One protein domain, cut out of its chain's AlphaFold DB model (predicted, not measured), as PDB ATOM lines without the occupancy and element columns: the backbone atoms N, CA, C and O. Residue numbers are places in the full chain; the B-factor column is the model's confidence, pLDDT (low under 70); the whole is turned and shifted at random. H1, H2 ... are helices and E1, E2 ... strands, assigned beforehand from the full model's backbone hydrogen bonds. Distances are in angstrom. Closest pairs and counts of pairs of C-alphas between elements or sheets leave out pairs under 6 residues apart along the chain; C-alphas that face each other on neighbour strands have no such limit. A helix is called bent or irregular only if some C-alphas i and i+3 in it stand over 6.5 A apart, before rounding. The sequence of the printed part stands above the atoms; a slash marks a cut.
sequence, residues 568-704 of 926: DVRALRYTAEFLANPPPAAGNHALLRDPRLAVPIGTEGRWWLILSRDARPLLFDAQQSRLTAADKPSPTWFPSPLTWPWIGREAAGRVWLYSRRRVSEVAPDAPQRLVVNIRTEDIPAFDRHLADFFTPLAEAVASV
ATOM      1  N   ASP A 568      -8.449 -58.100  35.077       84.88
ATOM      2  CA  ASP A 568      -7.891 -59.024  36.078       84.88
ATOM      3  C   ASP A 568      -6.360 -59.193  36.015       84.88
ATOM      4  O   ASP A 568      -5.734 -59.578  37.003       84.88
ATOM      5  N   VAL A 569      -5.732 -58.941  34.862       92.75
ATOM      6  CA  VAL A 569      -4.275 -59.097  34.653       92.75
ATOM      7  C   VAL A 569      -3.562 -57.773  34.385       92.75
ATOM      8  O   VAL A 569      -2.348 -57.743  34.168       92.75
ATOM      9  N   ARG A 570      -4.296 -56.657  34.415       92.44
ATOM     10  CA  ARG A 570      -3.775 -55.321  34.111       92.44
ATOM     11  C   ARG A 570      -2.657 -54.931  35.086       92.44
ATOM     12  O   ARG A 570      -1.609 -54.450  34.662       92.44
ATOM     13  N   ALA A 571      -2.825 -55.243  36.374       94.44
ATOM     14  CA  ALA A 571      -1.804 -55.015  37.397       94.44
ATOM     15  C   ALA A 571      -0.505 -55.802  37.135       94.44
ATOM     16  O   ALA A 571       0.585 -55.263  37.329       94.44
ATOM     17  N   LEU A 572      -0.594 -57.046  36.647       97.12
ATOM     18  CA  LEU A 572       0.588 -57.847  36.297       97.12
ATOM     19  C   LEU A 572       1.335 -57.255  35.105       97.12
ATOM     20  O   LEU A 572       2.564 -57.204  35.120       97.12
ATOM     21  N   ARG A 573       0.603 -56.746  34.110       96.56
ATOM     22  CA  ARG A 573       1.208 -56.064  32.964       96.56
ATOM     23  C   ARG A 573       1.963 -54.816  33.386       96.56
ATOM     24  O   ARG A 573       3.137 -54.705  33.060       96.56
ATOM     25  N   TYR A 574       1.333 -53.931  34.160       96.56
ATOM     26  CA  TYR A 574       2.010 -52.730  34.660       96.56
ATOM     27  C   TYR A 574       3.241 -53.067  35.496       96.56
ATOM     28  O   TYR A 574       4.253 -52.379  35.413       96.56
ATOM     29  N   THR A 575       3.184 -54.160  36.255       97.75
ATOM     30  CA  THR A 575       4.328 -54.637  37.035       97.75
ATOM     31  C   THR A 575       5.470 -55.090  36.129       97.75
ATOM     32  O   THR A 575       6.620 -54.718  36.354       97.75
ATOM     33  N   ALA A 576       5.162 -55.848  35.074       98.12
ATOM     34  CA  ALA A 576       6.143 -56.266  34.082       98.12
ATOM     35  C   ALA A 576       6.727 -55.067  33.310       98.12
ATOM     36  O   ALA A 576       7.938 -54.985  33.137       98.12
ATOM     37  N   GLU A 577       5.899 -54.094  32.916       97.25
ATOM     38  CA  GLU A 577       6.335 -52.844  32.275       97.25
ATOM     39  C   GLU A 577       7.254 -52.027  33.189       97.25
ATOM     40  O   GLU A 577       8.313 -51.582  32.749       97.25
ATOM     41  N   PHE A 578       6.888 -51.880  34.465       97.56
ATOM     42  CA  PHE A 578       7.691 -51.192  35.475       97.56
ATOM     43  C   PHE A 578       9.048 -51.869  35.677       97.56
ATOM     44  O   PHE A 578      10.065 -51.195  35.778       97.56
ATOM     45  N   LEU A 579       9.096 -53.199  35.727       97.75
ATOM     46  CA  LEU A 579      10.354 -53.933  35.881       97.75
ATOM     47  C   LEU A 579      11.218 -53.897  34.614       97.75
ATOM     48  O   LEU A 579      12.441 -53.809  34.709       97.75
ATOM     49  N   ALA A 580      10.596 -53.950  33.435       97.62
ATOM     50  CA  ALA A 580      11.290 -53.854  32.156       97.62
ATOM     51  C   ALA A 580      11.870 -52.452  31.919       97.62
ATOM     52  O   ALA A 580      12.982 -52.325  31.412       97.62
ATOM     53  N   ASN A 581      11.117 -51.411  32.282       97.00
ATOM     54  CA  ASN A 581      11.455 -50.008  32.060       97.00
ATOM     55  C   ASN A 581      11.125 -49.178  33.313       97.00
ATOM     56  O   ASN A 581      10.144 -48.427  33.317       97.00
ATOM     57  N   PRO A 582      11.921 -49.297  34.392       96.25
ATOM     58  CA  PRO A 582      11.610 -48.627  35.644       96.25
ATOM     59  C   PRO A 582      11.660 -47.106  35.482       96.25
ATOM     60  O   PRO A 582      12.568 -46.585  34.822       96.25
ATOM     61  N   PRO A 583      10.723 -46.368  36.106       95.31
ATOM     62  CA  PRO A 583      10.733 -44.917  36.066       95.31
ATOM     63  C   PRO A 583      12.041 -44.359  36.652       95.31
ATOM     64  O   PRO A 583      12.682 -45.007  37.496       95.31
ATOM     65  N   PRO A 584      12.452 -43.144  36.241       92.94
ATOM     66  CA  PRO A 584      13.659 -42.510  36.750       92.94
ATOM     67  C   PRO A 584      13.714 -42.534  38.279       92.94
ATOM     68  O   PRO A 584      12.704 -42.394  38.963       92.94
ATOM     69  N   ALA A 585      14.920 -42.726  38.813       93.69
ATOM     70  CA  ALA A 585      15.195 -42.784  40.245       93.69
ATOM     71  C   ALA A 585      14.580 -43.969  41.026       93.69
ATOM     72  O   ALA A 585      14.918 -44.137  42.198       93.69
ATOM     73  N   ALA A 586      13.791 -44.858  40.406       95.50
ATOM     74  CA  ALA A 586      13.314 -46.074  41.076       95.50
ATOM     75  C   ALA A 586      14.476 -46.955  41.575       95.50
ATOM     76  O   ALA A 586      14.426 -47.492  42.681       95.50
ATOM     77  N   GLY A 587      15.582 -47.012  40.820       93.94
ATOM     78  CA  GLY A 587      16.802 -47.745  41.191       93.94
ATOM     79  C   GLY A 587      17.475 -47.282  42.494       93.94
ATOM     80  O   GLY A 587      18.258 -48.043  43.076       93.94
ATOM     81  N   ASN A 588      17.138 -46.082  42.985       95.62
ATOM     82  CA  ASN A 588      17.614 -45.550  44.265       95.62
ATOM     83  C   ASN A 588      16.945 -46.231  45.469       95.62
ATOM     84  O   ASN A 588      17.458 -46.154  46.584       95.62
ATOM     85  N   HIS A 589      15.815 -46.911  45.258       96.94
ATOM     86  CA  HIS A 589      15.028 -47.545  46.310       96.94
ATOM     87  C   HIS A 589      15.100 -49.064  46.177       96.94
ATOM     88  O   HIS A 589      14.567 -49.647  45.237       96.94
ATOM     89  N   ALA A 590      15.726 -49.738  47.145       96.06
ATOM     90  CA  ALA A 590      15.888 -51.196  47.110       96.06
ATOM     91  C   ALA A 590      14.546 -51.950  47.016       96.06
ATOM     92  O   ALA A 590      14.465 -52.959  46.322       96.06
ATOM     93  N   LEU A 591      13.491 -51.424  47.653       94.94
ATOM     94  CA  LEU A 591      12.139 -51.999  47.636       94.94
ATOM     95  C   LEU A 591      11.462 -51.959  46.254       94.94
ATOM     96  O   LEU A 591      10.484 -52.670  46.055       94.94
ATOM     97  N   LEU A 592      11.966 -51.146  45.317       96.56
ATOM     98  CA  LEU A 592      11.417 -51.008  43.963       96.56
ATOM     99  C   LEU A 592      12.130 -51.886  42.929       96.56
ATOM    100  O   LEU A 592      11.700 -51.934  41.785       96.56
ATOM    101  N   ARG A 593      13.221 -52.570  43.295       95.19
ATOM    102  CA  ARG A 593      13.959 -53.434  42.354       95.19
ATOM    103  C   ARG A 593      13.200 -54.701  41.986       95.19
ATOM    104  O   ARG A 593      13.460 -55.280  40.942       95.19
ATOM    105  N   ASP A 594      12.326 -55.130  42.882       94.81
ATOM    106  CA  ASP A 594      11.583 -56.373  42.769       94.81
ATOM    107  C   ASP A 594      10.238 -56.222  43.498       94.81
ATOM    108  O   ASP A 594      10.058 -56.785  44.575       94.81
ATOM    109  N   PRO A 595       9.316 -55.361  43.026       96.31
ATOM    110  CA  PRO A 595       8.003 -55.224  43.637       96.31
ATOM    111  C   PRO A 595       7.127 -56.437  43.293       96.31
ATOM    112  O   PRO A 595       7.285 -57.060  42.247       96.31
ATOM    113  N   ARG A 596       6.150 -56.751  44.152       94.69
ATOM    114  CA  ARG A 596       5.117 -57.752  43.832       94.69
ATOM    115  C   ARG A 596       4.123 -57.209  42.829       94.69
ATOM    116  O   ARG A 596       3.710 -57.925  41.936       94.69
ATOM    117  N   LEU A 597       3.705 -55.963  43.013       96.94
ATOM    118  CA  LEU A 597       2.909 -55.244  42.033       96.94
ATOM    119  C   LEU A 597       3.398 -53.804  41.950       96.94
ATOM    120  O   LEU A 597       3.762 -53.214  42.969       96.94
ATOM    121  N   ALA A 598       3.372 -53.240  40.753       97.50
ATOM    122  CA  ALA A 598       3.592 -51.826  40.510       97.50
ATOM    123  C   ALA A 598       2.536 -51.333  39.520       97.50
ATOM    124  O   ALA A 598       2.472 -51.803  38.388       97.50
ATOM    125  N   VAL A 599       1.688 -50.408  39.965       96.94
ATOM    126  CA  VAL A 599       0.563 -49.886  39.181       96.94
ATOM    127  C   VAL A 599       0.665 -48.360  39.115       96.94
ATOM    128  O   VAL A 599       0.756 -47.721  40.165       96.94
ATOM    129  N   PRO A 600       0.658 -47.748  37.919       96.06
ATOM    130  CA  PRO A 600       0.759 -46.301  37.792       96.06
ATOM    131  C   PRO A 600      -0.544 -45.625  38.235       96.06
ATOM    132  O   PRO A 600      -1.638 -46.057  37.868       96.06
ATOM    133  N   ILE A 601      -0.423 -44.535  38.986       94.56
ATOM    134  CA  ILE A 601      -1.527 -43.649  39.363       94.56
ATOM    135  C   ILE A 601      -1.520 -42.448  38.409       94.56
ATOM    136  O   ILE A 601      -0.486 -41.813  38.190       94.56
ATOM    137  N   GLY A 602      -2.682 -42.133  37.844       90.44
ATOM    138  CA  GLY A 602      -2.837 -41.151  36.773       90.44
ATOM    139  C   GLY A 602      -2.366 -41.673  35.411       90.44
ATOM    140  O   GLY A 602      -2.070 -42.859  35.233       90.44
ATOM    141  N   THR A 603      -2.317 -40.775  34.427       86.69
ATOM    142  CA  THR A 603      -1.876 -41.056  33.047       86.69
ATOM    143  C   THR A 603      -0.430 -40.631  32.780       86.69
ATOM    144  O   THR A 603       0.188 -41.114  31.838       86.69
ATOM    145  N   GLU A 604       0.135 -39.766  33.623       86.94
ATOM    146  CA  GLU A 604       1.459 -39.159  33.423       86.94
ATOM    147  C   GLU A 604       2.628 -40.033  33.911       86.94
ATOM    148  O   GLU A 604       3.789 -39.680  33.720       86.94
ATOM    149  N   GLY A 605       2.354 -41.152  34.594       86.06
ATOM    150  CA  GLY A 605       3.392 -42.046  35.128       86.06
ATOM    151  C   GLY A 605       4.243 -41.443  36.257       86.06
ATOM    152  O   GLY A 605       5.268 -42.020  36.627       86.06
ATOM    153  N   ARG A 606       3.835 -40.295  36.817       93.75
ATOM    154  CA  ARG A 606       4.506 -39.636  37.947       93.75
ATOM    155  C   ARG A 606       4.407 -40.454  39.233       93.75
ATOM    156  O   ARG A 606       5.393 -40.586  39.953       93.75
ATOM    157  N   TRP A 607       3.220 -40.966  39.530       96.06
ATOM    158  CA  TRP A 607       2.924 -41.666  40.773       96.06
ATOM    159  C   TRP A 607       2.735 -43.155  40.514       96.06
ATOM    160  O   TRP A 607       2.136 -43.542  39.515       96.06
ATOM    161  N   TRP A 608       3.213 -43.988  41.432       97.25
ATOM    162  CA  TRP A 608       3.046 -45.437  41.374       97.25
ATOM    163  C   TRP A 608       2.594 -45.978  42.725       97.25
ATOM    164  O   TRP A 608       3.182 -45.643  43.757       97.25
ATOM    165  N   LEU A 609       1.578 -46.840  42.710       97.56
ATOM    166  CA  LEU A 609       1.227 -47.686  43.840       97.56
ATOM    167  C   LEU A 609       2.027 -48.981  43.741       97.56
ATOM    168  O   LEU A 609       1.910 -49.736  42.775       97.56
ATOM    169  N   ILE A 610       2.846 -49.226  44.753       97.38
ATOM    170  CA  ILE A 610       3.757 -50.359  44.825       97.38
ATOM    171  C   ILE A 610       3.298 -51.285  45.943       97.38
ATOM    172  O   ILE A 610       3.164 -50.856  47.086       97.38
ATOM    173  N   LEU A 611       3.120 -52.565  45.639       96.44
ATOM    174  CA  LEU A 611       3.056 -53.617  46.644       96.44
ATOM    175  C   LEU A 611       4.451 -54.225  46.782       96.44
ATOM    176  O   LEU A 611       4.929 -54.919  45.884       96.44
ATOM    177  N   SER A 612       5.130 -53.953  47.891       95.25
ATOM    178  CA  SER A 612       6.484 -54.456  48.143       95.25
ATOM    179  C   SER A 612       6.518 -55.971  48.401       95.25
ATOM    180  O   SER A 612       5.497 -56.608  48.669       95.25
ATOM    181  N   ARG A 613       7.722 -56.565  48.385       91.44
ATOM    182  CA  ARG A 613       7.950 -57.997  48.687       91.44
ATOM    183  C   ARG A 613       7.587 -58.430  50.101       91.44
ATOM    184  O   ARG A 613       7.478 -59.627  50.329       91.44
ATOM    185  N   ASP A 614       7.353 -57.498  51.012       89.75
ATOM    186  CA  ASP A 614       6.814 -57.741  52.352       89.75
ATOM    187  C   ASP A 614       5.331 -57.339  52.478       89.75
ATOM    188  O   ASP A 614       4.848 -57.088  53.576       89.75
ATOM    189  N   ALA A 615       4.603 -57.293  51.355       90.06
ATOM    190  CA  ALA A 615       3.161 -57.041  51.290       90.06
ATOM    191  C   ALA A 615       2.711 -55.665  51.818       90.06
ATOM    192  O   ALA A 615       1.569 -55.510  52.255       90.06
ATOM    193  N   ARG A 616       3.578 -54.645  51.778       92.44
ATOM    194  CA  ARG A 616       3.217 -53.281  52.186       92.44
ATOM    195  C   ARG A 616       2.842 -52.432  50.967       92.44
ATOM    196  O   ARG A 616       3.598 -52.420  49.994       92.44
ATOM    197  N   PRO A 617       1.711 -51.707  51.004       95.75
ATOM    198  CA  PRO A 617       1.385 -50.753  49.957       95.75
ATOM    199  C   PRO A 617       2.200 -49.462  50.164       95.75
ATOM    200  O   PRO A 617       2.276 -48.915  51.267       95.75
ATOM    201  N   LEU A 618       2.851 -48.987  49.106       96.62
ATOM    202  CA  LEU A 618       3.738 -47.825  49.096       96.62
ATOM    203  C   LEU A 618       3.383 -46.905  47.920       96.62
ATOM    204  O   LEU A 618       3.052 -47.375  46.838       96.62
ATOM    205  N   LEU A 619       3.506 -45.596  48.117       97.12
ATOM    206  CA  LEU A 619       3.387 -44.578  47.076       97.12
ATOM    207  C   LEU A 619       4.774 -44.094  46.664       97.12
ATOM    208  O   LEU A 619       5.529 -43.585  47.501       97.12
ATOM    209  N   PHE A 620       5.096 -44.231  45.381       97.50
ATOM    210  CA  PHE A 620       6.333 -43.738  44.785       97.50
ATOM    211  C   PHE A 620       6.064 -42.530  43.875       97.50
ATOM    212  O   PHE A 620       5.322 -42.649  42.903       97.50
ATOM    213  N   ASP A 621       6.683 -41.386  44.186       96.62
ATOM    214  CA  ASP A 621       6.771 -40.209  43.311       96.62
ATOM    215  C   ASP A 621       8.060 -40.313  42.484       96.62
ATOM    216  O   ASP A 621       9.162 -40.086  43.000       96.62
ATOM    217  N   ALA A 622       7.926 -40.652  41.202       95.62
ATOM    218  CA  ALA A 622       9.041 -40.767  40.269       95.62
ATOM    219  C   ALA A 622       9.732 -39.420  40.008       95.62
ATOM    220  O   ALA A 622      10.943 -39.377  39.795       95.62
ATOM    221  N   GLN A 623       8.994 -38.308  40.067       94.94
ATOM    222  CA  GLN A 623       9.544 -36.974  39.832       94.94
ATOM    223  C   GLN A 623      10.392 -36.508  41.020       94.94
ATOM    224  O   GLN A 623      11.452 -35.911  40.837       94.94
ATOM    225  N   GLN A 624       9.936 -36.789  42.243       95.88
ATOM    226  CA  GLN A 624      10.637 -36.402  43.472       95.88
ATOM    227  C   GLN A 624      11.589 -37.483  44.001       95.88
ATOM    228  O   GLN A 624      12.258 -37.262  45.011       95.88
ATOM    229  N   SER A 625      11.651 -38.657  43.359       96.44
ATOM    230  CA  SER A 625      12.375 -39.831  43.861       96.44
ATOM    231  C   SER A 625      11.979 -40.181  45.307       96.44
ATOM    232  O   SER A 625      12.823 -40.591  46.114       96.44
ATOM    233  N   ARG A 626      10.701 -40.010  45.667       96.88
ATOM    234  CA  ARG A 626      10.213 -40.151  47.047       96.88
ATOM    235  C   ARG A 626       9.345 -41.395  47.186       96.88
ATOM    236  O   ARG A 626       8.398 -41.570  46.433       96.88
ATOM    237  N   LEU A 627       9.636 -42.221  48.188       97.25
ATOM    238  CA  LEU A 627       8.843 -43.398  48.542       97.25
ATOM    239  C   LEU A 627       8.182 -43.176  49.908       97.25
ATOM    240  O   LEU A 627       8.852 -42.814  50.875       97.25
ATOM    241  N   THR A 628       6.869 -43.365  49.985       96.56
ATOM    242  CA  THR A 628       6.061 -43.178  51.202       96.56
ATOM    243  C   THR A 628       5.136 -44.367  51.420       96.56
ATOM    244  O   THR A 628       4.854 -45.105  50.482       96.56
ATOM    245  N   ALA A 629       4.684 -44.594  52.652       95.19
ATOM    246  CA  ALA A 629       3.669 -45.611  52.909       95.19
ATOM    247  C   ALA A 629       2.316 -45.158  52.344       95.19
ATOM    248  O   ALA A 629       1.953 -43.992  52.498       95.19
ATOM    249  N   ALA A 630       1.593 -46.072  51.700       93.44
ATOM    250  CA  ALA A 630       0.190 -45.875  51.365       93.44
ATOM    251  C   ALA A 630      -0.679 -46.408  52.511       93.44
ATOM    252  O   ALA A 630      -0.281 -47.338  53.220       93.44
ATOM    253  N   ASP A 631      -1.873 -45.850  52.677       89.94
ATOM    254  CA  ASP A 631      -2.810 -46.365  53.669       89.94
ATOM    255  C   ASP A 631      -3.358 -47.724  53.224       89.94
ATOM    256  O   ASP A 631      -3.735 -47.923  52.068       89.94
ATOM    257  N   LYS A 632      -3.384 -48.678  54.157       88.75
ATOM    258  CA  LYS A 632      -4.048 -49.963  53.943       88.75
ATOM    259  C   LYS A 632      -5.573 -49.774  54.032       88.75
ATOM    260  O   LYS A 632      -6.018 -48.982  54.863       88.75
ATOM    261  N   PRO A 633      -6.381 -50.559  53.295       84.69
ATOM    262  CA  PRO A 633      -7.842 -50.570  53.449       84.69
ATOM    263  C   PRO A 633      -8.323 -50.929  54.865       84.69
ATOM    264  O   PRO A 633      -9.386 -50.494  55.306       84.69
ATOM    265  N   SER A 634      -7.546 -51.752  55.571       83.31
ATOM    266  CA  SER A 634      -7.745 -52.123  56.973       83.31
ATOM    267  C   SER A 634      -6.385 -52.356  57.650       83.31
ATOM    268  O   SER A 634      -5.397 -52.653  56.968       83.31
ATOM    269  N   PRO A 635      -6.285 -52.256  58.990       81.69
ATOM    270  CA  PRO A 635      -5.031 -52.512  59.713       81.69
ATOM    271  C   PRO A 635      -4.438 -53.906  59.447       81.69
ATOM    272  O   PRO A 635      -3.220 -54.069  59.371       81.69
ATOM    273  N   THR A 636      -5.315 -54.887  59.268       83.00
ATOM    274  CA  THR A 636      -5.052 -56.321  59.074       83.00
ATOM    275  C   THR A 636      -5.092 -56.751  57.605       83.00
ATOM    276  O   THR A 636      -4.977 -57.940  57.308       83.00
ATOM    277  N   TRP A 637      -5.201 -55.789  56.680       89.88
ATOM    278  CA  TRP A 637      -5.269 -56.048  55.247       89.88
ATOM    279  C   TRP A 637      -4.103 -56.914  54.761       89.88
ATOM    280  O   TRP A 637      -2.933 -56.629  55.047       89.88
ATOM    281  N   PHE A 638      -4.450 -57.925  53.966       90.62
ATOM    282  CA  PHE A 638      -3.531 -58.836  53.303       90.62
ATOM    283  C   PHE A 638      -4.012 -59.122  51.865       90.62
ATOM    284  O   PHE A 638      -5.220 -59.286  51.667       90.62
ATOM    285  N   PRO A 639      -3.108 -59.218  50.868       91.62
ATOM    286  CA  PRO A 639      -3.454 -59.580  49.490       91.62
ATOM    287  C   PRO A 639      -4.014 -61.013  49.398       91.62
ATOM    288  O   PRO A 639      -3.272 -61.991  49.322       91.62
ATOM    289  N   SER A 640      -5.343 -61.143  49.413       91.94
ATOM    290  CA  SER A 640      -6.051 -62.428  49.392       91.94
ATOM    291  C   SER A 640      -6.381 -62.886  47.966       91.94
ATOM    292  O   SER A 640      -6.717 -62.052  47.123       91.94
ATOM    293  N   PRO A 641      -6.372 -64.199  47.664       93.00
ATOM    294  CA  PRO A 641      -6.906 -64.715  46.404       93.00
ATOM    295  C   PRO A 641      -8.389 -64.398  46.167       93.00
ATOM    296  O   PRO A 641      -8.813 -64.336  45.017       93.00
ATOM    297  N   LEU A 642      -9.175 -64.197  47.235       90.38
ATOM    298  CA  LEU A 642     -10.595 -63.825  47.131       90.38
ATOM    299  C   LEU A 642     -10.795 -62.380  46.668       90.38
ATOM    300  O   LEU A 642     -11.858 -62.032  46.175       90.38
ATOM    301  N   THR A 643      -9.773 -61.544  46.840       89.88
ATOM    302  CA  THR A 643      -9.798 -60.119  46.505       89.88
ATOM    303  C   THR A 643      -8.858 -59.838  45.335       89.88
ATOM    304  O   THR A 643      -8.212 -58.796  45.317       89.88
ATOM    305  N   TRP A 644      -8.667 -60.808  44.432       91.75
ATOM    306  CA  TRP A 644      -7.907 -60.598  43.202       91.75
ATOM    307  C   TRP A 644      -8.793 -59.913  42.142       91.75
ATOM    308  O   TRP A 644      -9.925 -60.367  41.963       91.75
ATOM    309  N   PRO A 645      -8.279 -58.909  41.404       91.75
ATOM    310  CA  PRO A 645      -6.936 -58.322  41.522       91.75
ATOM    311  C   PRO A 645      -6.763 -57.510  42.811       91.75
ATOM    312  O   PRO A 645      -7.701 -56.877  43.255       91.75
ATOM    313  N   TRP A 646      -5.573 -57.497  43.432       94.25
ATOM    314  CA  TRP A 646      -5.372 -56.760  44.703       94.25
ATOM    315  C   TRP A 646      -5.374 -55.239  44.534       94.25
ATOM    316  O   TRP A 646      -5.730 -54.511  45.463       94.25
ATOM    317  N   ILE A 647      -4.934 -54.779  43.361       94.81
ATOM    318  CA  ILE A 647      -4.897 -53.377  42.956       94.81
ATOM    319  C   ILE A 647      -5.720 -53.259  41.679       94.81
ATOM    320  O   ILE A 647      -5.337 -53.830  40.655       94.81
ATOM    321  N   GLY A 648      -6.818 -52.513  41.740       92.81
ATOM    322  CA  GLY A 648      -7.589 -52.141  40.558       92.81
ATOM    323  C   GLY A 648      -7.164 -50.771  40.034       92.81
ATOM    324  O   GLY A 648      -6.635 -49.942  40.782       92.81
ATOM    325  N   ARG A 649      -7.359 -50.540  38.733       92.44
ATOM    326  CA  ARG A 649      -7.048 -49.266  38.074       92.44
ATOM    327  C   ARG A 649      -8.039 -48.969  36.960       92.44
ATOM    328  O   ARG A 649      -8.168 -49.768  36.033       92.44
ATOM    329  N   GLU A 650      -8.624 -47.780  37.012       92.06
ATOM    330  CA  GLU A 650      -9.453 -47.188  35.959       92.06
ATOM    331  C   GLU A 650      -8.570 -46.682  34.810       92.06
ATOM    332  O   GLU A 650      -7.445 -46.218  35.032       92.06
ATOM    333  N   ALA A 651      -9.079 -46.696  33.577       86.69
ATOM    334  CA  ALA A 651      -8.391 -46.128  32.413       86.69
ATOM    335  C   ALA A 651      -7.909 -44.672  32.625       86.69
ATOM    336  O   ALA A 651      -6.782 -44.337  32.252       86.69
ATOM    337  N   ALA A 652      -8.714 -43.837  33.296       85.62
ATOM    338  CA  ALA A 652      -8.388 -42.451  33.655       85.62
ATOM    339  C   ALA A 652      -7.245 -42.323  34.687       85.62
ATOM    340  O   ALA A 652      -6.719 -41.233  34.911       85.62
ATOM    341  N   GLY A 653      -6.826 -43.434  35.298       89.38
ATOM    342  CA  GLY A 653      -5.681 -43.507  36.195       89.38
ATOM    343  C   GLY A 653      -6.017 -43.464  37.684       89.38
ATOM    344  O   GLY A 653      -5.084 -43.434  38.490       89.38
ATOM    345  N   ARG A 654      -7.297 -43.495  38.082       92.06
ATOM    346  CA  ARG A 654      -7.654 -43.779  39.479       92.06
ATOM    347  C   ARG A 654      -7.276 -45.210  39.839       92.06
ATOM    348  O   ARG A 654      -7.376 -46.113  39.013       92.06
ATOM    349  N   VAL A 655      -6.839 -45.402  41.077       94.06
ATOM    350  CA  VAL A 655      -6.357 -46.684  41.597       94.06
ATOM    351  C   VAL A 655      -7.018 -46.952  42.942       94.06
ATOM    352  O   VAL A 655      -7.257 -46.024  43.715       94.06
ATOM    353  N   TRP A 656      -7.297 -48.217  43.241       94.62
ATOM    354  CA  TRP A 656      -7.853 -48.639  44.524       94.62
ATOM    355  C   TRP A 656      -7.269 -49.972  44.981       94.62
ATOM    356  O   TRP A 656      -6.692 -50.738  44.207       94.62
ATOM    357  N   LEU A 657      -7.433 -50.237  46.272       94.94
ATOM    358  CA  LEU A 657      -7.087 -51.489  46.926       94.94
ATOM    359  C   LEU A 657      -8.358 -52.221  47.349       94.94
ATOM    360  O   LEU A 657      -9.267 -51.616  47.923       94.94
ATOM    361  N   TYR A 658      -8.385 -53.533  47.122       93.12
ATOM    362  CA  TYR A 658      -9.458 -54.395  47.606       93.12
ATOM    363  C   TYR A 658      -9.105 -55.005  48.955       93.12
ATOM    364  O   TYR A 658      -8.025 -55.562  49.137       93.12
ATOM    365  N   SER A 659     -10.046 -54.958  49.887       89.69
ATOM    366  CA  SER A 659     -10.100 -55.839  51.054       89.69
ATOM    367  C   SER A 659     -11.316 -56.755  50.934       89.69
ATOM    368  O   SER A 659     -12.107 -56.602  50.010       89.69
ATOM    369  N   ARG A 660     -11.505 -57.682  51.881       84.94
ATOM    370  CA  ARG A 660     -12.654 -58.606  51.878       84.94
ATOM    371  C   ARG A 660     -13.996 -57.903  51.708       84.94
ATOM    372  O   ARG A 660     -14.827 -58.358  50.941       84.94
ATOM    373  N   ARG A 661     -14.191 -56.810  52.444       87.94
ATOM    374  CA  ARG A 661     -15.475 -56.111  52.534       87.94
ATOM    375  C   ARG A 661     -15.428 -54.686  52.008       87.94
ATOM    376  O   ARG A 661     -16.366 -53.938  52.234       87.94
ATOM    377  N   ARG A 662     -14.317 -54.252  51.400       90.94
ATOM    378  CA  ARG A 662     -14.118 -52.830  51.073       90.94
ATOM    379  C   ARG A 662     -13.319 -52.622  49.805       90.94
ATOM    380  O   ARG A 662     -12.327 -53.320  49.587       90.94
ATOM    381  N   VAL A 663     -13.679 -51.576  49.075       92.44
ATOM    382  CA  VAL A 663     -12.849 -50.966  48.035       92.44
ATOM    383  C   VAL A 663     -12.384 -49.608  48.547       92.44
ATOM    384  O   VAL A 663     -13.209 -48.794  48.954       92.44
ATOM    385  N   SER A 664     -11.071 -49.375  48.561       93.00
ATOM    386  CA  SER A 664     -10.471 -48.130  49.052       93.00
ATOM    387  C   SER A 664      -9.660 -47.458  47.958       93.00
ATOM    388  O   SER A 664      -8.627 -47.980  47.540       93.00
ATOM    389  N   GLU A 665     -10.088 -46.273  47.542       93.62
ATOM    390  CA  GLU A 665      -9.341 -45.423  46.624       93.62
ATOM    391  C   GLU A 665      -7.979 -45.032  47.209       93.62
ATOM    392  O   GLU A 665      -7.850 -44.661  48.382       93.62
ATOM    393  N   VAL A 666      -6.956 -45.076  46.359       92.38
ATOM    394  CA  VAL A 666      -5.611 -44.590  46.643       92.38
ATOM    395  C   VAL A 666      -5.348 -43.394  45.738       92.38
ATOM    396  O   VAL A 666      -4.884 -43.527  44.607       92.38
ATOM    397  N   ALA A 667      -5.623 -42.206  46.265       86.94
ATOM    398  CA  ALA A 667      -5.357 -40.949  45.585       86.94
ATOM    399  C   ALA A 667      -4.334 -40.128  46.392       86.94
ATOM    400  O   ALA A 667      -4.621 -39.778  47.543       86.94
ATOM    401  N   PRO A 668      -3.140 -39.835  45.833       79.75
ATOM    402  CA  PRO A 668      -2.099 -39.092  46.544       79.75
ATOM    403  C   PRO A 668      -2.511 -37.643  46.838       79.75
ATOM    404  O   PRO A 668      -2.166 -37.127  47.898       79.75
ATOM    405  N   ASP A 669      -3.302 -37.033  45.947       76.62
ATOM    406  CA  ASP A 669      -3.644 -35.604  45.992       76.62
ATOM    407  C   ASP A 669      -5.157 -35.325  46.158       76.62
ATOM    408  O   ASP A 669      -5.571 -34.165  46.152       76.62
ATOM    409  N   ALA A 670      -6.011 -36.352  46.304       71.69
ATOM    410  CA  ALA A 670      -7.452 -36.123  46.451       71.69
ATOM    411  C   ALA A 670      -7.811 -35.671  47.880       71.69
ATOM    412  O   ALA A 670      -7.395 -36.314  48.848       71.69
ATOM    413  N   PRO A 671      -8.628 -34.611  48.038       65.56
ATOM    414  CA  PRO A 671      -9.034 -34.109  49.352       65.56
ATOM    415  C   PRO A 671      -9.945 -35.087  50.109       65.56
ATOM    416  O   PRO A 671      -9.994 -35.051  51.338       65.56
ATOM    417  N   GLN A 672     -10.657 -35.958  49.389       75.69
ATOM    418  CA  GLN A 672     -11.472 -37.038  49.938       75.69
ATOM    419  C   GLN A 672     -11.233 -38.302  49.116       75.69
ATOM    420  O   GLN A 672     -11.240 -38.250  47.889       75.69
ATOM    421  N   ARG A 673     -11.006 -39.422  49.803       87.12
ATOM    422  CA  ARG A 673     -10.858 -40.741  49.185       87.12
ATOM    423  C   ARG A 673     -12.182 -41.474  49.264       87.12
ATOM    424  O   ARG A 673     -12.799 -41.487  50.331       87.12
ATOM    425  N   LEU A 674     -12.588 -42.116  48.175       88.12
ATOM    426  CA  LEU A 674     -13.728 -43.016  48.219       88.12
ATOM    427  C   LEU A 674     -13.344 -44.315  48.937       88.12
ATOM    428  O   LEU A 674     -12.433 -45.025  48.510       88.12
ATOM    429  N   VAL A 675     -14.076 -44.651  49.995       88.88
ATOM    430  CA  VAL A 675     -14.045 -45.987  50.595       88.88
ATOM    431  C   VAL A 675     -15.481 -46.480  50.687       88.88
ATOM    432  O   VAL A 675     -16.324 -45.799  51.267       88.88
ATOM    433  N   VAL A 676     -15.763 -47.633  50.086       89.38
ATOM    434  CA  VAL A 676     -17.102 -48.241  50.053       89.38
ATOM    435  C   VAL A 676     -17.039 -49.646  50.634       89.38
ATOM    436  O   VAL A 676     -16.056 -50.360  50.403       89.38
ATOM    437  N   ASN A 677     -18.081 -50.053  51.357       89.31
ATOM    438  CA  ASN A 677     -18.308 -51.466  51.626       89.31
ATOM    439  C   ASN A 677     -18.726 -52.166  50.328       89.31
ATOM    440  O   ASN A 677     -19.422 -51.594  49.488       89.31
ATOM    441  N   ILE A 678     -18.276 -53.402  50.160       89.38
ATOM    442  CA  ILE A 678     -18.635 -54.288  49.055       89.38
ATOM    443  C   ILE A 678     -18.668 -55.717  49.583       89.38
ATOM    444  O   ILE A 678     -17.915 -56.070  50.494       89.38
ATOM    445  N   ARG A 679     -19.498 -56.584  49.011       86.44
ATOM    446  CA  ARG A 679     -19.433 -58.008  49.340       86.44
ATOM    447  C   ARG A 679     -18.219 -58.649  48.681       86.44
ATOM    448  O   ARG A 679     -17.903 -58.339  47.536       86.44
ATOM    449  N   THR A 680     -17.571 -59.581  49.378       86.00
ATOM    450  CA  THR A 680     -16.408 -60.301  48.841       86.00
ATOM    451  C   THR A 680     -16.733 -60.948  47.492       86.00
ATOM    452  O   THR A 680     -15.931 -60.885  46.566       86.00
ATOM    453  N   GLU A 681     -17.926 -61.536  47.367       84.44
ATOM    454  CA  GLU A 681     -18.404 -62.181  46.143       84.44
ATOM    455  C   GLU A 681     -18.645 -61.211  44.972       84.44
ATOM    456  O   GLU A 681     -18.565 -61.629  43.817       84.44
ATOM    457  N   ASP A 682     -18.869 -59.924  45.253       88.19
ATOM    458  CA  ASP A 682     -19.136 -58.898  44.241       88.19
ATOM    459  C   ASP A 682     -17.849 -58.222  43.737       88.19
ATOM    460  O   ASP A 682     -17.883 -57.526  42.724       88.19
ATOM    461  N   ILE A 683     -16.693 -58.448  44.379       89.62
ATOM    462  CA  ILE A 683     -15.399 -57.866  43.972       89.62
ATOM    463  C   ILE A 683     -15.034 -58.202  42.514       89.62
ATOM    464  O   ILE A 683     -14.704 -57.276  41.772       89.62
ATOM    465  N   PRO A 684     -15.123 -59.463  42.038       86.50
ATOM    466  CA  PRO A 684     -14.826 -59.767  40.640       86.50
ATOM    467  C   PRO A 684     -15.791 -59.090  39.659       86.50
ATOM    468  O   PRO A 684     -15.390 -58.709  38.561       86.50
ATOM    469  N   ALA A 685     -17.066 -58.944  40.036       87.12
ATOM    470  CA  ALA A 685     -18.048 -58.239  39.214       87.12
ATOM    471  C   ALA A 685     -17.747 -56.735  39.180       87.12
ATOM    472  O   ALA A 685     -17.783 -56.130  38.112       87.12
ATOM    473  N   PHE A 686     -17.384 -56.150  40.322       91.56
ATOM    474  CA  PHE A 686     -16.933 -54.768  40.416       91.56
ATOM    475  C   PHE A 686     -15.714 -54.517  39.530       91.56
ATOM    476  O   PHE A 686     -15.745 -53.603  38.711       91.56
ATOM    477  N   ASP A 687     -14.666 -55.336  39.635       89.31
ATOM    478  CA  ASP A 687     -13.450 -55.123  38.847       89.31
ATOM    479  C   ASP A 687     -13.717 -55.240  37.343       89.31
ATOM    480  O   ASP A 687     -13.274 -54.414  36.552       89.31
ATOM    481  N   ARG A 688     -14.518 -56.228  36.938       86.94
ATOM    482  CA  ARG A 688     -14.815 -56.455  35.523       86.94
ATOM    483  C   ARG A 688     -15.700 -55.373  34.909       86.94
ATOM    484  O   ARG A 688     -15.570 -55.080  33.723       86.94
ATOM    485  N   HIS A 689     -16.651 -54.845  35.675       88.62
ATOM    486  CA  HIS A 689     -17.756 -54.060  35.122       88.62
ATOM    487  C   HIS A 689     -17.780 -52.600  35.574       88.62
ATOM    488  O   HIS A 689     -18.320 -51.758  34.861       88.62
ATOM    489  N   LEU A 690     -17.214 -52.297  36.742       89.25
ATOM    490  CA  LEU A 690     -17.256 -50.975  37.368       89.25
ATOM    491  C   LEU A 690     -15.883 -50.306  37.455       89.25
ATOM    492  O   LEU A 690     -15.837 -49.090  37.616       89.25
ATOM    493  N   ALA A 691     -14.779 -51.051  37.321       88.62
ATOM    494  CA  ALA A 691     -13.424 -50.507  37.442       88.62
ATOM    495  C   ALA A 691     -13.176 -49.301  36.526       88.62
ATOM    496  O   ALA A 691     -12.684 -48.267  36.973       88.62
ATOM    497  N   ASP A 692     -13.554 -49.407  35.252       89.62
ATOM    498  CA  ASP A 692     -13.366 -48.323  34.282       89.62
ATOM    499  C   ASP A 692     -14.388 -47.170  34.446       89.62
ATOM    500  O   ASP A 692     -14.321 -46.176  33.729       89.62
ATOM    501  N   PHE A 693     -15.292 -47.274  35.430       89.00
ATOM    502  CA  PHE A 693     -16.307 -46.278  35.795       89.00
ATOM    503  C   PHE A 693     -16.205 -45.853  37.267       89.00
ATOM    504  O   PHE A 693     -17.174 -45.351  37.853       89.00
ATOM    505  N   PHE A 694     -15.035 -46.044  37.880       88.50
ATOM    506  CA  PHE A 694     -14.798 -45.691  39.274       88.50
ATOM    507  C   PHE A 694     -14.980 -44.187  39.518       88.50
ATOM    508  O   PHE A 694     -15.539 -43.800  40.542       88.50
ATOM    509  N   THR A 695     -14.562 -43.331  38.577       87.69
ATOM    510  CA  THR A 695     -14.743 -41.875  38.679       87.69
ATOM    511  C   THR A 695     -16.230 -41.485  38.730       87.69
ATOM    512  O   THR A 695     -16.621 -40.873  39.728       87.69
ATOM    513  N   PRO A 696     -17.087 -41.872  37.757       85.19
ATOM    514  CA  PRO A 696     -18.529 -41.634  37.835       85.19
ATOM    515  C   PRO A 696     -19.174 -42.143  39.127       85.19
ATOM    516  O   PRO A 696     -20.039 -41.474  39.692       85.19
ATOM    517  N   LEU A 697     -18.752 -43.315  39.617       86.06
ATOM    518  CA  LEU A 697     -19.247 -43.862  40.878       86.06
ATOM    519  C   LEU A 697     -18.840 -42.982  42.068       86.06
ATOM    520  O   LEU A 697     -19.688 -42.646  42.892       86.06
ATOM    521  N   ALA A 698     -17.573 -42.576  42.150       85.62
ATOM    522  CA  ALA A 698     -17.068 -41.718  43.220       85.62
ATOM    523  C   ALA A 698     -17.757 -40.349  43.251       85.62
ATOM    524  O   ALA A 698     -18.116 -39.859  44.321       85.62
ATOM    525  N   GLU A 699     -17.979 -39.750  42.083       84.50
ATOM    526  CA  GLU A 699     -18.712 -38.491  41.948       84.50
ATOM    527  C   GLU A 699     -20.176 -38.644  42.363       84.50
ATOM    528  O   GLU A 699     -20.699 -37.805  43.101       84.50
ATOM    529  N   ALA A 700     -20.823 -39.746  41.965       83.44
ATOM    530  CA  ALA A 700     -22.174 -40.055  42.408       83.44
ATOM    531  C   ALA A 700     -22.233 -40.152  43.939       83.44
ATOM    532  O   ALA A 700     -23.055 -39.468  44.549       83.44
ATOM    533  N   VAL A 701     -21.335 -40.922  44.569       82.56
ATOM    534  CA  VAL A 701     -21.267 -41.062  46.038       82.56
ATOM    535  C   VAL A 701     -21.119 -39.699  46.712       82.56
ATOM    536  O   VAL A 701     -21.845 -39.405  47.656       82.56
ATOM    537  N   ALA A 702     -20.213 -38.854  46.214       81.00
ATOM    538  CA  ALA A 702     -19.959 -37.530  46.774       81.00
ATOM    539  C   ALA A 702     -21.160 -36.574  46.641       81.00
ATOM    540  O   ALA A 702     -21.304 -35.651  47.442       81.00
ATOM    541  N   SER A 703     -22.028 -36.788  45.646       74.25
ATOM    542  CA  SER A 703     -23.190 -35.931  45.379       74.25
ATOM    543  C   SER A 703     -24.385 -36.168  46.311       74.25
ATOM    544  O   SER A 703     -25.261 -35.306  46.405       74.25
ATOM    545  N   VAL A 704     -24.430 -37.299  47.022       69.62
ATOM    546  CA  VAL A 704     -25.538 -37.653  47.919       69.62
ATOM    547  C   VAL A 704     -25.036 -37.614  49.361       69.62
ATOM    548  O   VAL A 704     -24.222 -38.459  49.735       69.62
TER     549      VAL A 704
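AT A GLANCE: This is residues 568 to 704 of the 926 residues of the protein "PDZ_6 domain-containing protein" of Phycisphaerae bacterium (UniProt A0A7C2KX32). Two small sheets of four strands stand one after the other along the longest axis as a loose sandwich, only partly face to face, meeting through E1 and E2 of the first and E5 and E6 of the second. H1 runs beside edge strand E1 and reaches E5 with its first residues, while H2 and H3 cover the second sheet's face away from the first sheet. The 137 printed residues hold three named helices and eight named strands, in the order H1, E1 to E8, H2, H3. Both sheets are antiparallel, in the orders E1 E2 E3 E4 and E5 E6 E7 E8, and the class is mixed. The whole is compact, with a radius of gyration of the C-alphas of 14.2 A and spans of 42 by 30 by 26 A.

HOW THE PARTS SIT: H1, residues 568 to 580, stands at the level of the first sheet, at a height of 2.2 A. Its closest C-alpha pair with E1, residues 597 to 601, is Thr 575 and Ala 598, 4.5 A apart. E1, E2 (607 to 611), E3 (617 to 621) and E4 (626 to 629) form a meander, each strand the antiparallel neighbour of the one before. N 599 and O 609 are within hydrogen-bond range at 2.9 A, as are N 610 and O 618 at 2.8 A and N 619 and O 628 at 2.8 A. A second meander holds E5 (647 to 649), E6 (655 to 659), E7 (662 to 665) and E8 (675 to 677), with N 648 and O 656 at 3.0 A, N 657 and O 664 at 2.9 A, and N 663 and O 676 at 3.0 A. The two sheets form a sandwich, two sheets face to face: the parts that face each other are 9.8 A centre to centre, with their best planes 26 degrees apart, and the closest C-alphas of E1 and E6, those of Ile 601 and Val 655, are 6.1 A apart. H1 only grazes the second sheet, with residues 568 to 572. H2, residues 680 to 689, and H3, residues 691 to 703, are on the same face of the second sheet, making two layers, helices on one face of a sheet, at heights of 9.4 A and 9.9 A. H2 runs along the strands, at 6 degrees to E7 on the local plane; H3 runs across them, at 85 degrees to E8 on the local plane. H2 and H3 meet only through their link. O i to N i+4 pairs are within range in 8 of 9 in H1, 4 of 6 in H2 and 7 of 9 in H3.

IN THESE COORDINATES: H1 begins at C-alpha 568 (-7.891, -59.024, 36.078) and is 20.2 A long. E1, E2, E3 and E4 measure 12.7, 13.3, 13.6 and 10.3 A; E5, E6, E7 and E8 measure 6.7, 13.7, 9.9 and 7.0 A. H2 is 15.1 A long, and H3, 19.3 A, ends at C-alpha 703 (-23.190, -35.931, 45.379). H1, H2 and H3 are irregular, H2 only just: C-alphas 568 and 571 are 7.4 A apart, 681 and 684 7.0 A, 692 and 695 7.9 A.

THE WHOLE: The C-alphas of Gly 587 and Val 704, the two farthest apart, are 44.0 A apart. The printed part has no cut. The links H1 to E1 and E4 to E5 are long. Residues 671 and 704 are under pLDDT 70.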